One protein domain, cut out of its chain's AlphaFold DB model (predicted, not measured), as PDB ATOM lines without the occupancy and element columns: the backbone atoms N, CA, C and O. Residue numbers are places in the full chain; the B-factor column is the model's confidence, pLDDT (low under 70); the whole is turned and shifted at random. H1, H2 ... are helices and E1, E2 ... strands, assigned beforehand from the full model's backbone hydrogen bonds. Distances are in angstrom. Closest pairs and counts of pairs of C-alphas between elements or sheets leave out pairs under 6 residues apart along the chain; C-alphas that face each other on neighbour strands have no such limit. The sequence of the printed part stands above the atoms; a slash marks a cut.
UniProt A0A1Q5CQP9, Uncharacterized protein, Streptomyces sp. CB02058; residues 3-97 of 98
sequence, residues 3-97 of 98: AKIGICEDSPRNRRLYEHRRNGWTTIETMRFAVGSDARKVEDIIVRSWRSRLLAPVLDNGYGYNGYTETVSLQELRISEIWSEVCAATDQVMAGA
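This is residues 3 to 97 of the 98 residues of an uncharacterized protein of Streptomyces sp. CB02058 (UniProt A0A1Q5CQP9). Two long helices, H2 and H3, cross as an X, while the short helix H1 sits off to one side among long loops. Strand E1 is short, and residues 3 to 4 pair with its residues 71 to 72, antiparallel. The 95 printed residues, under half of them in named elements, run H1, H2, E1, H3: mostly helix, compact, radius of gyration of the C-alphas 13.4 A, spans 38 by 36 by 21 A.

H1, residues 16 to 22, begins at C-alpha 16 (-37.870, -9.947, -40.113). H2, residues 36 to 52, is 24.2 A long. E1 is residues 71 to 73. H3, residues 79 to 96, is 26.0 A long and ends at C-alpha 96 (-38.606, -24.771, -64.427).

H2 and H3 touch, opposite ways at a steep tilt of 54 degrees; their closest C-alphas, Val 42 and Ala 89, are 5.5 A apart. H1 is apart from H2, E1 and H3. E1 pairs with no named strand. In H1, H2 and H3 every O i to N i+4 pair is within hydrogen-bond range.

The farthest C-alphas, Gly 62 and Ala 95, are 38.6 A apart. The printed part has no cut. Links H1 to H2 and H2 to E1 are long. Residues 60 to 67 and 97 have pLDDT under 70.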
ATOM      1  N   ALA A   3     -49.299 -21.812 -38.298       92.25
ATOM      2  CA  ALA A   3     -48.042 -21.790 -39.025       92.25
ATOM      3  C   ALA A   3     -48.051 -20.636 -40.026       92.25
ATOM      4  O   ALA A   3     -49.105 -20.233 -40.524       92.25
ATOM      5  N   LYS A   4     -46.861 -20.120 -40.327       92.38
ATOM      6  CA  LYS A   4     -46.643 -19.073 -41.319       92.38
ATOM      7  C   LYS A   4     -45.542 -19.502 -42.276       92.38
ATOM      8  O   LYS A   4     -44.493 -19.956 -41.823       92.38
ATOM      9  N   ILE A   5     -45.766 -19.291 -43.571       93.88
ATOM     10  CA  ILE A   5     -44.696 -19.259 -44.569       93.88
ATOM     11  C   ILE A   5     -44.344 -17.803 -44.886       93.88
ATOM     12  O   ILE A   5     -45.167 -16.893 -44.728       93.88
ATOM     13  N   GLY A   6     -43.084 -17.565 -45.224       92.94
ATOM     14  CA  GLY A   6     -42.575 -16.225 -45.441       92.94
ATOM     15  C   GLY A   6     -41.208 -16.245 -46.101       92.94
ATOM     16  O   GLY A   6     -40.343 -17.020 -45.696       92.94
ATOM     17  N   ILE A   7     -40.985 -15.339 -47.044       93.75
ATOM     18  CA  ILE A   7     -39.646 -15.034 -47.553       93.75
ATOM     19  C   ILE A   7     -39.023 -13.847 -46.816       93.75
ATOM     20  O   ILE A   7     -39.707 -12.968 -46.277       93.75
ATOM     21  N   CYS A   8     -37.694 -13.818 -46.779       92.00
ATOM     22  CA  CYS A   8     -36.930 -12.702 -46.241       92.00
ATOM     23  C   CYS A   8     -35.526 -12.662 -46.861       92.00
ATOM     24  O   CYS A   8     -35.049 -13.676 -47.364       92.00
ATOM     25  N   GLU A   9     -34.876 -11.498 -46.847       90.31
ATOM     26  CA  GLU A   9     -33.512 -11.342 -47.366       90.31
ATOM     27  C   GLU A   9     -32.491 -12.068 -46.473       90.31
ATOM     28  O   GLU A   9     -32.512 -11.911 -45.253       90.31
ATOM     29  N   ASP A  10     -31.547 -12.809 -47.049       87.62
ATOM     30  CA  ASP A  10     -30.450 -13.436 -46.292       87.62
ATOM     31  C   ASP A  10     -29.294 -12.444 -46.066       87.62
ATOM     32  O   ASP A  10     -28.184 -12.601 -46.568       87.62
ATOM     33  N   SER A  11     -29.588 -11.356 -45.351       87.06
ATOM     34  CA  SER A  11     -28.637 -10.291 -45.021       87.06
ATOM     35  C   SER A  11     -28.532 -10.120 -43.505       87.06
ATOM     36  O   SER A  11     -29.561 -10.134 -42.825       87.06
ATOM     37  N   PRO A  12     -27.336  -9.848 -42.940       82.56
ATOM     38  CA  PRO A  12     -27.171  -9.561 -41.510       82.56
ATOM     39  C   PRO A  12     -28.009  -8.377 -41.003       82.56
ATOM     40  O   PRO A  12     -28.210  -8.221 -39.801       82.56
ATOM     41  N   ARG A  13     -28.476  -7.510 -41.911       84.31
ATOM     42  CA  ARG A  13     -29.335  -6.364 -41.585       84.31
ATOM     43  C   ARG A  13     -30.822  -6.718 -41.550       84.31
ATOM     44  O   ARG A  13     -31.604  -5.906 -41.056       84.31
ATOM     45  N   ASN A  14     -31.219  -7.888 -42.050       85.06
ATOM     46  CA  ASN A  14     -32.610  -8.312 -42.048       85.06
ATOM     47  C   ASN A  14     -33.080  -8.603 -40.615       85.06
ATOM     48  O   ASN A  14     -32.520  -9.434 -39.901       85.06
ATOM     49  N   ARG A  15     -34.149  -7.918 -40.203       88.62
ATOM     50  CA  ARG A  15     -34.750  -8.037 -38.869       88.62
ATOM     51  C   ARG A  15     -36.050  -8.834 -38.854       88.62
ATOM     52  O   ARG A  15     -36.584  -9.062 -37.775       88.62
ATOM     53  N   ARG A  16     -36.543  -9.320 -39.997       89.81
ATOM     54  CA  ARG A  16     -37.870  -9.947 -40.113       89.81
ATOM     55  C   ARG A  16     -38.038 -11.160 -39.194       89.81
ATOM     56  O   ARG A  16     -39.033 -11.253 -38.484       89.81
ATOM     57  N   LEU A  17     -37.050 -12.058 -39.138       88.50
ATOM     58  CA  LEU A  17     -37.090 -13.209 -38.223       88.50
ATOM     59  C   LEU A  17     -37.021 -12.784 -36.749       88.50
ATOM     60  O   LEU A  17     -37.702 -13.364 -35.905       88.50
ATOM     61  N   TYR A  18     -36.231 -11.752 -36.438       88.19
ATOM     62  CA  TYR A  18     -36.152 -11.188 -35.091       88.19
ATOM     63  C   TYR A  18     -37.487 -10.562 -34.659       88.19
ATOM     64  O   TYR A  18     -37.959 -10.816 -33.554       88.19
ATOM     65  N   GLU A  19     -38.125  -9.791 -35.537       88.06
ATOM     66  CA  GLU A  19     -39.429  -9.167 -35.296       88.06
ATOM     67  C   GLU A  19     -40.529 -10.214 -35.120       88.06
ATOM     68  O   GLU A  19     -41.310 -10.124 -34.174       88.06
ATOM     69  N   HIS A  20     -40.555 -11.252 -35.962       87.44
ATOM     70  CA  HIS A  20     -41.472 -12.377 -35.790       87.44
ATOM     71  C   HIS A  20     -41.267 -13.059 -34.435       87.44
ATOM     72  O   HIS A  20     -42.241 -13.246 -33.704       87.44
ATOM     73  N   ARG A  21     -40.015 -13.337 -34.050       88.56
ATOM     74  CA  ARG A  21     -39.700 -13.910 -32.735       88.56
ATOM     75  C   ARG A  21     -40.195 -13.039 -31.590       88.56
ATOM     76  O   ARG A  21     -40.806 -13.539 -30.650       88.56
ATOM     77  N   ARG A  22     -39.973 -11.727 -31.681       87.81
ATOM     78  CA  ARG A  22     -40.431 -10.769 -30.670       87.81
ATOM     79  C   ARG A  22     -41.963 -10.718 -30.562       87.81
ATOM     80  O   ARG A  22     -42.479 -10.410 -29.494       87.81
ATOM     81  N   ASN A  23     -42.668 -11.067 -31.636       84.19
ATOM     82  CA  ASN A  23     -44.127 -11.157 -31.703       84.19
ATOM     83  C   ASN A  23     -44.671 -12.572 -31.420       84.19
ATOM     84  O   ASN A  23     -45.804 -12.869 -31.792       84.19
ATOM     85  N   GLY A  24     -43.882 -13.444 -30.783       85.75
ATOM     86  CA  GLY A  24     -44.329 -14.764 -30.326       85.75
ATOM     87  C   GLY A  24     -44.204 -15.893 -31.353       85.75
ATOM     88  O   GLY A  24     -44.589 -17.020 -31.055       85.75
ATOM     89  N   TRP A  25     -43.643 -15.634 -32.536       88.06
ATOM     90  CA  TRP A  25     -43.394 -16.685 -33.525       88.06
ATOM     91  C   TRP A  25     -42.110 -17.449 -33.220       88.06
ATOM     92  O   TRP A  25     -41.117 -16.888 -32.765       88.06
ATOM     93  N   THR A  26     -42.090 -18.733 -33.557       91.50
ATOM     94  CA  THR A  26     -40.870 -19.546 -33.514       91.50
ATOM     95  C   THR A  26     -40.518 -19.985 -34.928       91.50
ATOM     96  O   THR A  26     -41.368 -20.500 -35.649       91.50
ATOM     97  N   THR A  27     -39.270 -19.759 -35.343       92.88
ATOM     98  CA  THR A  27     -38.759 -20.283 -36.615       92.88
ATOM     99  C   THR A  27     -38.532 -21.780 -36.468       92.88
ATOM    100  O   THR A  27     -37.782 -22.185 -35.584       92.88
ATOM    101  N   ILE A  28     -39.176 -22.573 -37.325       94.88
ATOM    102  CA  ILE A  28     -39.040 -24.032 -37.320       94.88
ATOM    103  C   ILE A  28     -38.026 -24.485 -38.371       94.88
ATOM    104  O   ILE A  28     -37.082 -25.181 -38.028       94.88
ATOM    105  N   GLU A  29     -38.169 -24.015 -39.612       95.38
ATOM    106  CA  GLU A  29     -37.287 -24.360 -40.732       95.38
ATOM    107  C   GLU A  29     -36.966 -23.128 -41.586       95.38
ATOM    108  O   GLU A  29     -37.734 -22.158 -41.616       95.38
ATOM    109  N   THR A  30     -35.836 -23.165 -42.296       95.12
ATOM    110  CA  THR A  30     -35.456 -22.157 -43.298       95.12
ATOM    111  C   THR A  30     -34.812 -22.810 -44.521       95.12
ATOM    112  O   THR A  30     -34.155 -23.843 -44.425       95.12
ATOM    113  N   MET A  31     -34.990 -22.195 -45.693       95.81
ATOM    114  CA  MET A  31     -34.366 -22.615 -46.950       95.81
ATOM    115  C   MET A  31     -33.787 -21.396 -47.662       95.81
ATOM    116  O   MET A  31     -34.430 -20.349 -47.740       95.81
ATOM    117  N   ARG A  32     -32.558 -21.528 -48.167       95.50
ATOM    118  CA  ARG A  32     -31.865 -20.464 -48.900       95.50
ATOM    119  C   ARG A  32     -32.143 -20.563 -50.392       95.50
ATOM    120  O   ARG A  32     -32.126 -21.653 -50.952       95.50
ATOM    121  N   PHE A  33     -32.301 -19.408 -51.027       94.62
ATOM    122  CA  PHE A  33     -32.430 -19.271 -52.473       94.62
ATOM    123  C   PHE A  33     -31.382 -18.284 -52.979       94.62
ATOM    124  O   PHE A  33     -31.137 -17.261 -52.342       94.62
ATOM    125  N   ALA A  34     -30.784 -18.575 -54.136       92.94
ATOM    126  CA  ALA A  34     -29.858 -17.652 -54.791       92.94
ATOM    127  C   ALA A  34     -30.587 -16.435 -55.385       92.94
ATOM    128  O   ALA A  34     -30.034 -15.338 -55.434       92.94
ATOM    129  N   VAL A  35     -31.836 -16.628 -55.824       92.94
ATOM    130  CA  VAL A  35     -32.651 -15.600 -56.474       92.94
ATOM    131  C   VAL A  35     -33.955 -15.421 -55.700       92.94
ATOM    132  O   VAL A  35     -34.707 -16.370 -55.480       92.94
ATOM    133  N   GLY A  36     -34.255 -14.181 -55.301       93.38
ATOM    134  CA  GLY A  36     -35.458 -13.875 -54.519       93.38
ATOM    135  C   GLY A  36     -36.773 -14.159 -55.256       93.38
ATOM    136  O   GLY A  36     -37.777 -14.472 -54.620       93.38
ATOM    137  N   SER A  37     -36.779 -14.101 -56.592       95.31
ATOM    138  CA  SER A  37     -37.958 -14.446 -57.395       95.31
ATOM    139  C   SER A  37     -38.319 -15.930 -57.301       95.31
ATOM    140  O   SER A  37     -39.503 -16.250 -57.322       95.31
ATOM    141  N   ASP A  38     -37.345 -16.829 -57.139       96.25
ATOM    142  CA  ASP A  38     -37.619 -18.259 -56.969       96.25
ATOM    143  C   ASP A  38     -38.199 -18.547 -55.585       96.25
ATOM    144  O   ASP A  38     -39.217 -19.230 -55.482       96.25
ATOM    145  N   ALA A  39     -37.656 -17.911 -54.539       96.25
ATOM    146  CA  ALA A  39     -38.248 -17.957 -53.201       96.25
ATOM    147  C   ALA A  39     -39.709 -17.472 -53.213       96.25
ATOM    148  O   ALA A  39     -40.584 -18.095 -52.611       96.25
ATOM    149  N   ARG A  40     -39.990 -16.382 -53.943       96.38
ATOM    150  CA  ARG A  40     -41.348 -15.842 -54.073       96.38
ATOM    151  C   ARG A  40     -42.295 -16.795 -54.804       96.38
ATOM    152  O   ARG A  40     -43.430 -16.953 -54.367       96.38
ATOM    153  N   LYS A  41     -41.846 -17.460 -55.877       97.19
ATOM    154  CA  LYS A  41     -42.655 -18.477 -56.573       97.19
ATOM    155  C   LYS A  41     -43.016 -19.635 -55.641       97.19
ATOM    156  O   LYS A  41     -44.164 -20.068 -55.657       97.19
ATOM    157  N   VAL A  42     -42.066 -20.115 -54.831       97.69
ATOM    158  CA  VAL A  42     -42.319 -21.184 -53.850       97.69
ATOM    159  C   VAL A  42     -43.368 -20.740 -52.829       97.69
ATOM    160  O   VAL A  42     -44.363 -21.436 -52.642       97.69
ATOM    161  N   GLU A  43     -43.206 -19.558 -52.228       96.75
ATOM    162  CA  GLU A  43     -44.194 -18.985 -51.299       96.75
ATOM    163  C   GLU A  43     -45.590 -18.884 -51.938       96.75
ATOM    164  O   GLU A  43     -46.572 -19.339 -51.349       96.75
ATOM    165  N   ASP A  44     -45.680 -18.367 -53.167       96.38
ATOM    166  CA  ASP A  44     -46.944 -18.238 -53.893       96.38
ATOM    167  C   ASP A  44     -47.595 -19.606 -54.181       96.38
ATOM    168  O   ASP A  44     -48.815 -19.729 -54.059       96.38
ATOM    169  N   ILE A  45     -46.821 -20.640 -54.538       97.38
ATOM    170  CA  ILE A  45     -47.330 -22.008 -54.762       97.38
ATOM    171  C   ILE A  45     -47.954 -22.562 -53.479       97.38
ATOM    172  O   ILE A  45     -49.084 -23.055 -53.512       97.38
ATOM    173  N   ILE A  46     -47.259 -22.439 -52.346       97.06
ATOM    174  CA  ILE A  46     -47.737 -22.948 -51.054       97.06
ATOM    175  C   ILE A  46     -48.998 -22.216 -50.612       97.06
ATOM    176  O   ILE A  46     -50.007 -22.845 -50.291       97.06
ATOM    177  N   VAL A  47     -48.990 -20.883 -50.667       95.44
ATOM    178  CA  VAL A  47     -50.168 -20.096 -50.294       95.44
ATOM    179  C   VAL A  47     -51.346 -20.452 -51.196       95.44
ATOM    180  O   VAL A  47     -52.438 -20.693 -50.687       95.44
ATOM    181  N   ARG A  48     -51.153 -20.554 -52.518       95.69
ATOM    182  CA  ARG A  48     -52.216 -20.961 -53.455       95.69
ATOM    183  C   ARG A  48     -52.741 -22.367 -53.170       95.69
ATOM    184  O   ARG A  48     -53.952 -22.552 -53.243       95.69
ATOM    185  N   SER A  49     -51.872 -23.315 -52.814       95.81
ATOM    186  CA  SER A  49     -52.264 -24.667 -52.386       95.81
ATOM    187  C   SER A  49     -53.187 -24.622 -51.165       95.81
ATOM    188  O   SER A  49     -54.245 -25.248 -51.147       95.81
ATOM    189  N   TRP A  50     -52.869 -23.802 -50.163       95.62
ATOM    190  CA  TRP A  50     -53.755 -23.636 -49.009       95.62
ATOM    191  C   TRP A  50     -55.099 -23.017 -49.400       95.62
ATOM    192  O   TRP A  50     -56.147 -23.483 -48.950       95.62
ATOM    193  N   ARG A  51     -55.097 -22.002 -50.277       94.31
ATOM    194  CA  ARG A  51     -56.338 -21.365 -50.747       94.31
ATOM    195  C   ARG A  51     -57.208 -22.317 -51.571       94.31
ATOM    196  O   ARG A  51     -58.423 -22.294 -51.397       94.31
ATOM    197  N   SER A  52     -56.628 -23.163 -52.425       95.62
ATOM    198  CA  SER A  52     -57.393 -24.130 -53.229       95.62
ATOM    199  C   SER A  52     -58.050 -25.218 -52.375       95.62
ATOM    200  O   SER A  52     -59.096 -25.744 -52.746       95.62
ATOM    201  N   ARG A  53     -57.481 -25.496 -51.198       95.62
ATOM    202  CA  ARG A  53     -58.017 -26.416 -50.186       95.62
ATOM    203  C   ARG A  53     -59.009 -25.760 -49.224       95.62
ATOM    204  O   ARG A  53     -59.397 -26.386 -48.245       95.62
ATOM    205  N   LEU A  54     -59.403 -24.508 -49.480       94.12
ATOM    206  CA  LEU A  54     -60.300 -23.715 -48.629       94.12
ATOM    207  C   LEU A  54     -59.779 -23.509 -47.193       94.12
ATOM    208  O   LEU A  54     -60.547 -23.161 -46.298       94.12
ATOM    209  N   LEU A  55     -58.472 -23.665 -46.964       93.31
ATOM    210  CA  LEU A  55     -57.867 -23.435 -45.654       93.31
ATOM    211  C   LEU A  55     -57.741 -21.934 -45.439       93.31
ATOM    212  O   LEU A  55     -56.912 -21.310 -46.088       93.31
ATOM    213  N   ALA A  56     -58.551 -21.333 -44.567       89.06
ATOM    214  CA  ALA A  56     -58.533 -19.888 -44.329       89.06
ATOM    215  C   ALA A  56     -57.224 -19.418 -43.652       89.06
ATOM    216  O   ALA A  56     -56.607 -20.184 -42.907       89.06
ATOM    217  N   PRO A  57     -56.764 -18.173 -43.897       89.50
ATOM    218  CA  PRO A  57     -55.675 -17.611 -43.115       89.50
ATOM    219  C   PRO A  57     -56.145 -17.438 -41.673       89.50
ATOM    220  O   PRO A  57     -57.299 -17.081 -41.428       89.50
ATOM    221  N   VAL A  58     -55.246 -17.656 -40.723       87.00
ATOM    222  CA  VAL A  58     -55.556 -17.570 -39.297       87.00
ATOM    223  C   VAL A  58     -54.692 -16.512 -38.634       87.00
ATOM    224  O   VAL A  58     -53.483 -16.428 -38.841       87.00
ATOM    225  N   LEU A  59     -55.326 -15.688 -37.809       76.12
ATOM    226  CA  LEU A  59     -54.630 -14.734 -36.960       76.12
ATOM    227  C   LEU A  59     -54.368 -15.405 -35.618       76.12
ATOM    228  O   LEU A  59     -55.309 -15.693 -34.887       76.12
ATOM    229  N   ASP A  60     -53.103 -15.634 -35.275       64.06
ATOM    230  CA  ASP A  60     -52.769 -16.263 -33.986       64.06
ATOM    231  C   ASP A  60     -52.894 -15.281 -32.802       64.06
ATOM    232  O   ASP A  60     -52.997 -15.701 -31.658       64.06
ATOM    233  N   ASN A  61     -52.935 -13.963 -33.061       63.69
ATOM    234  CA  ASN A  61     -53.047 -12.916 -32.033       63.69
ATOM    235  C   ASN A  61     -54.199 -11.915 -32.263       63.69
ATOM    236  O   ASN A  61     -54.246 -10.886 -31.597       63.69
ATOM    237  N   GLY A  62     -55.100 -12.174 -33.218       57.56
ATOM    238  CA  GLY A  62     -56.242 -11.298 -33.523       57.56
ATOM    239  C   GLY A  62     -55.909  -9.955 -34.192       57.56
ATOM    240  O   GLY A  62     -56.828  -9.243 -34.591       57.56
ATOM    241  N   TYR A  63     -54.630  -9.612 -34.381       57.06
ATOM    242  CA  TYR A  63     -54.212  -8.384 -35.062       57.06
ATOM    243  C   TYR A  63     -53.798  -8.691 -36.501       57.06
ATOM    244  O   TYR A  63     -52.863  -9.451 -36.746       57.06
ATOM    245  N   GLY A  64     -54.485  -8.086 -37.471       56.09
ATOM    246  CA  GLY A  64     -54.101  -8.172 -38.877       56.09
ATOM    247  C   GLY A  64     -52.803  -7.407 -39.124       56.09
ATOM    248  O   GLY A  64     -52.798  -6.180 -39.127       56.09
ATOM    249  N   TYR A  65     -51.699  -8.117 -39.337       62.03
ATOM    250  CA  TYR A  65     -50.458  -7.543 -39.857       62.03
ATOM    251  C   TYR A  65     -50.277  -7.917 -41.332       62.03
ATOM    252  O   TYR A  65     -50.824  -8.910 -41.823       62.03
ATOM    253  N   ASN A  66     -49.479  -7.122 -42.049       62.66
ATOM    254  CA  ASN A  66     -49.087  -7.433 -43.423       62.66
ATOM    255  C   ASN A  66     -48.468  -8.840 -43.491       62.66
ATOM    256  O   ASN A  66     -47.551  -9.159 -42.734       62.66
ATOM    257  N   GLY A  67     -48.977  -9.679 -44.397       69.06
ATOM    258  CA  GLY A  67     -48.534 -11.069 -44.563       69.06
ATOM    259  C   GLY A  67     -49.332 -12.113 -43.772       69.06
ATOM    260  O   GLY A  67     -48.937 -13.279 -43.744       69.06
ATOM    261  N   TYR A  68     -50.460 -11.761 -43.142       77.75
ATOM    262  CA  TYR A  68     -51.320 -12.763 -42.491       77.75
ATOM    263  C   TYR A  68     -51.937 -13.768 -43.482       77.75
ATOM    264  O   TYR A  68     -52.259 -14.889 -43.105       77.75
ATOM    265  N   THR A  69     -52.063 -13.405 -44.763       85.56
ATOM    266  CA  THR A  69     -52.563 -14.286 -45.834       85.56
ATOM    267  C   THR A  69     -51.655 -15.488 -46.100       85.56
ATOM    268  O   THR A  69     -52.068 -16.437 -46.763       85.56
ATOM    269  N   GLU A  70     -50.436 -15.472 -45.568       88.31
ATOM    270  CA  GLU A  70     -49.431 -16.534 -45.679       88.31
ATOM    271  C   GLU A  70     -49.427 -17.425 -44.418       88.31
ATOM    272  O   GLU A  70     -48.391 -17.959 -44.026       88.31
ATOM    273  N   THR A  71     -50.575 -17.555 -43.743       91.62
ATOM    274  CA  THR A  71     -50.758 -18.399 -42.550       91.62
ATOM    275  C   THR A  71     -51.759 -19.529 -42.783       91.62
ATOM    276  O   THR A  71     -52.617 -19.444 -43.672       91.62
ATOM    277  N   VAL A  72     -51.661 -20.568 -41.948       93.38
ATOM    278  CA  VAL A  72     -52.572 -21.719 -41.914       93.38
ATOM    279  C   VAL A  72     -52.725 -22.269 -40.491       93.38
ATOM    280  O   VAL A  72     -51.822 -22.143 -39.659       93.38
ATOM    281  N   SER A  73     -53.884 -22.861 -40.195       92.06
ATOM    282  CA  SER A  73     -54.159 -23.499 -38.904       92.06
ATOM    283  C   SER A  73     -53.374 -24.798 -38.753       92.06
ATOM    284  O   SER A  73     -53.452 -25.678 -39.609       92.06
ATOM    285  N   LEU A  74     -52.697 -24.969 -37.613       91.12
ATOM    286  CA  LEU A  74     -52.068 -26.248 -37.263       91.12
ATOM    287  C   LEU A  74     -53.072 -27.327 -36.819       91.12
ATOM    288  O   LEU A  74     -52.676 -28.448 -36.519       91.12
ATOM    289  N   GLN A  75     -54.369 -27.005 -36.767       90.88
ATOM    290  CA  GLN A  75     -55.430 -28.012 -36.637       90.88
ATOM    291  C   GLN A  75     -55.747 -28.686 -37.981       90.88
ATOM    292  O   GLN A  75     -56.246 -29.804 -37.990       90.88
ATOM    293  N   GLU A  76     -55.441 -28.015 -39.095       91.12
ATOM    294  CA  GLU A  76     -55.731 -28.483 -40.458       91.12
ATOM    295  C   GLU A  76     -54.513 -29.147 -41.117       91.12
ATOM    296  O   GLU A  76     -54.656 -30.033 -41.956       91.12
ATOM    297  N   LEU A  77     -53.301 -28.707 -40.753       92.88
ATOM    298  CA  LEU A  77     -52.037 -29.190 -41.310       92.88
ATOM    299  C   LEU A  77     -50.992 -29.415 -40.227       92.88
ATOM    300  O   LEU A  77     -50.837 -28.603 -39.315       92.88
ATOM    301  N   ARG A  78     -50.182 -30.463 -40.388       94.06
ATOM    302  CA  ARG A  78     -48.984 -30.658 -39.567       94.06
ATOM    303  C   ARG A  78     -47.797 -29.914 -40.167       94.06
ATOM    304  O   ARG A  78     -47.655 -29.799 -41.381       94.06
ATOM    305  N   ILE A  79     -46.874 -29.490 -39.306       93.44
ATOM    306  CA  ILE A  79     -45.630 -28.811 -39.710       93.44
ATOM    307  C   ILE A  79     -44.833 -29.649 -40.724       93.44
ATOM    308  O   ILE A  79     -44.329 -29.111 -41.704       93.44
ATOM    309  N   SER A  80     -44.759 -30.968 -40.524       94.56
ATOM    310  CA  SER A  80     -44.061 -31.879 -41.438       94.56
ATOM    311  C   SER A  80     -44.679 -31.909 -42.838       94.56
ATOM    312  O   SER A  80     -43.960 -32.038 -43.823       94.56
ATOM    313  N   GLU A  81     -46.003 -31.781 -42.934       95.56
ATOM    314  CA  GLU A  81     -46.716 -31.741 -44.216       95.56
ATOM    315  C   GLU A  81     -46.443 -30.418 -44.927       95.56
ATOM    316  O   GLU A  81     -46.092 -30.422 -46.101       95.56
ATOM    317  N   ILE A  82     -46.488 -29.306 -44.187       96.19
ATOM    318  CA  ILE A  82     -46.131 -27.982 -44.710       96.19
ATOM    319  C   ILE A  82     -44.705 -27.994 -45.274       96.19
ATOM    320  O   ILE A  82     -44.482 -27.518 -46.383       96.19
ATOM    321  N   TRP A  83     -43.737 -28.556 -44.544       97.25
ATOM    322  CA  TRP A  83     -42.352 -28.598 -45.016       97.25
ATOM    323  C   TRP A  83     -42.164 -29.512 -46.230       97.25
ATOM    324  O   TRP A  83     -41.456 -29.151 -47.168       97.25
ATOM    325  N   SER A  84     -42.854 -30.655 -46.268       97.62
ATOM    326  CA  SER A  84     -42.855 -31.525 -47.449       97.62
ATOM    327  C   SER A  84     -43.429 -30.820 -48.682       97.62
ATOM    328  O   SER A  84     -42.896 -30.991 -49.778       97.62
ATOM    329  N   GLU A  85     -44.492 -30.023 -48.520       97.25
ATOM    330  CA  GLU A  85     -45.050 -29.203 -49.601       97.25
ATOM    331  C   GLU A  85     -44.033 -28.149 -50.067       97.25
ATOM    332  O   GLU A  85     -43.861 -27.971 -51.273       97.25
ATOM    333  N   VAL A  86     -43.307 -27.500 -49.142       97.62
ATOM    334  CA  VAL A  86     -42.231 -26.543 -49.468       97.62
ATOM    335  C   VAL A  86     -41.136 -27.203 -50.302       97.62
ATOM    336  O   VAL A  86     -40.771 -26.660 -51.340       97.62
ATOM    337  N   CYS A  87     -40.643 -28.378 -49.903       98.06
ATOM    338  CA  CYS A  87     -39.639 -29.112 -50.676       98.06
ATOM    339  C   CYS A  87     -40.131 -29.434 -52.096       98.06
ATOM    340  O   CYS A  87     -39.432 -29.141 -53.063       98.06
ATOM    341  N   ALA A  88     -41.356 -29.949 -52.233       97.81
ATOM    342  CA  ALA A  88     -41.928 -30.274 -53.540       97.81
ATOM    343  C   ALA A  88     -42.115 -29.031 -54.432       97.81
ATOM    344  O   ALA A  88     -41.834 -29.071 -55.632       97.81
ATOM    345  N   ALA A  89     -42.557 -27.909 -53.856       97.56
ATOM    346  CA  ALA A  89     -42.687 -26.642 -54.571       97.56
ATOM    347  C   ALA A  89     -41.320 -26.096 -55.014       97.56
ATOM    348  O   ALA A  89     -41.196 -25.579 -56.125       97.56
ATOM    349  N   THR A  90     -40.288 -26.245 -54.181       97.75
ATOM    350  CA  THR A  90     -38.910 -25.900 -54.544       97.75
ATOM    351  C   THR A  90     -38.438 -26.723 -55.734       97.75
ATOM    352  O   THR A  90     -37.991 -26.138 -56.718       97.75
ATOM    353  N   ASP A  91     -38.598 -28.047 -55.702       97.31
ATOM    354  CA  ASP A  91     -38.199 -28.919 -56.813       97.31
ATOM    355  C   ASP A  91     -38.897 -28.521 -58.124       97.31
ATOM    356  O   ASP A  91     -38.254 -28.424 -59.173       97.31
ATOM    357  N   GLN A  92     -40.192 -28.194 -58.062       96.00
ATOM    358  CA  GLN A  92     -40.955 -27.696 -59.208       96.00
ATOM    359  C   GLN A  92     -40.388 -26.379 -59.765       96.00
ATOM    360  O   GLN A  92     -40.240 -26.234 -60.981       96.00
ATOM    361  N   VAL A  93     -40.088 -25.408 -58.898       96.25
ATOM    362  CA  VAL A  93     -39.561 -24.098 -59.312       96.25
ATOM    363  C   VAL A  93     -38.163 -24.236 -59.907       96.25
ATOM    364  O   VAL A  93     -37.897 -23.670 -60.968       96.25
ATOM    365  N   MET A  94     -37.296 -25.025 -59.273       93.75
ATOM    366  CA  MET A  94     -35.918 -25.224 -59.721       93.75
ATOM    367  C   MET A  94     -35.842 -26.006 -61.037       93.75
ATOM    368  O   MET A  94     -34.993 -25.707 -61.873       93.75
ATOM    369  N   ALA A  95     -36.755 -26.953 -61.276       90.31
ATOM    370  CA  ALA A  95     -36.845 -27.664 -62.552       90.31
ATOM    371  C   ALA A  95     -37.305 -26.765 -63.719       90.31
ATOM    372  O   ALA A  95     -36.946 -27.017 -64.870       90.31
ATOM    373  N   GLY A  96     -38.091 -25.720 -63.434       79.12
ATOM    374  CA  GLY A  96     -38.606 -24.771 -64.427       79.12
ATOM    375  C   GLY A  96     -37.722 -23.545 -64.687       79.12
ATOM    376  O   GLY A  96     -38.025 -22.778 -65.596       79.12
ATOM    377  N   ALA A  97     -36.650 -23.336 -63.918       64.38
ATOM    378  CA  ALA A  97     -35.782 -22.152 -63.992       64.38
ATOM    379  C   ALA A  97     -34.724 -22.204 -65.123       64.38
ATOM    380  O   ALA A  97     -33.642 -21.635 -64.981       64.38
TER     381      ALA A  97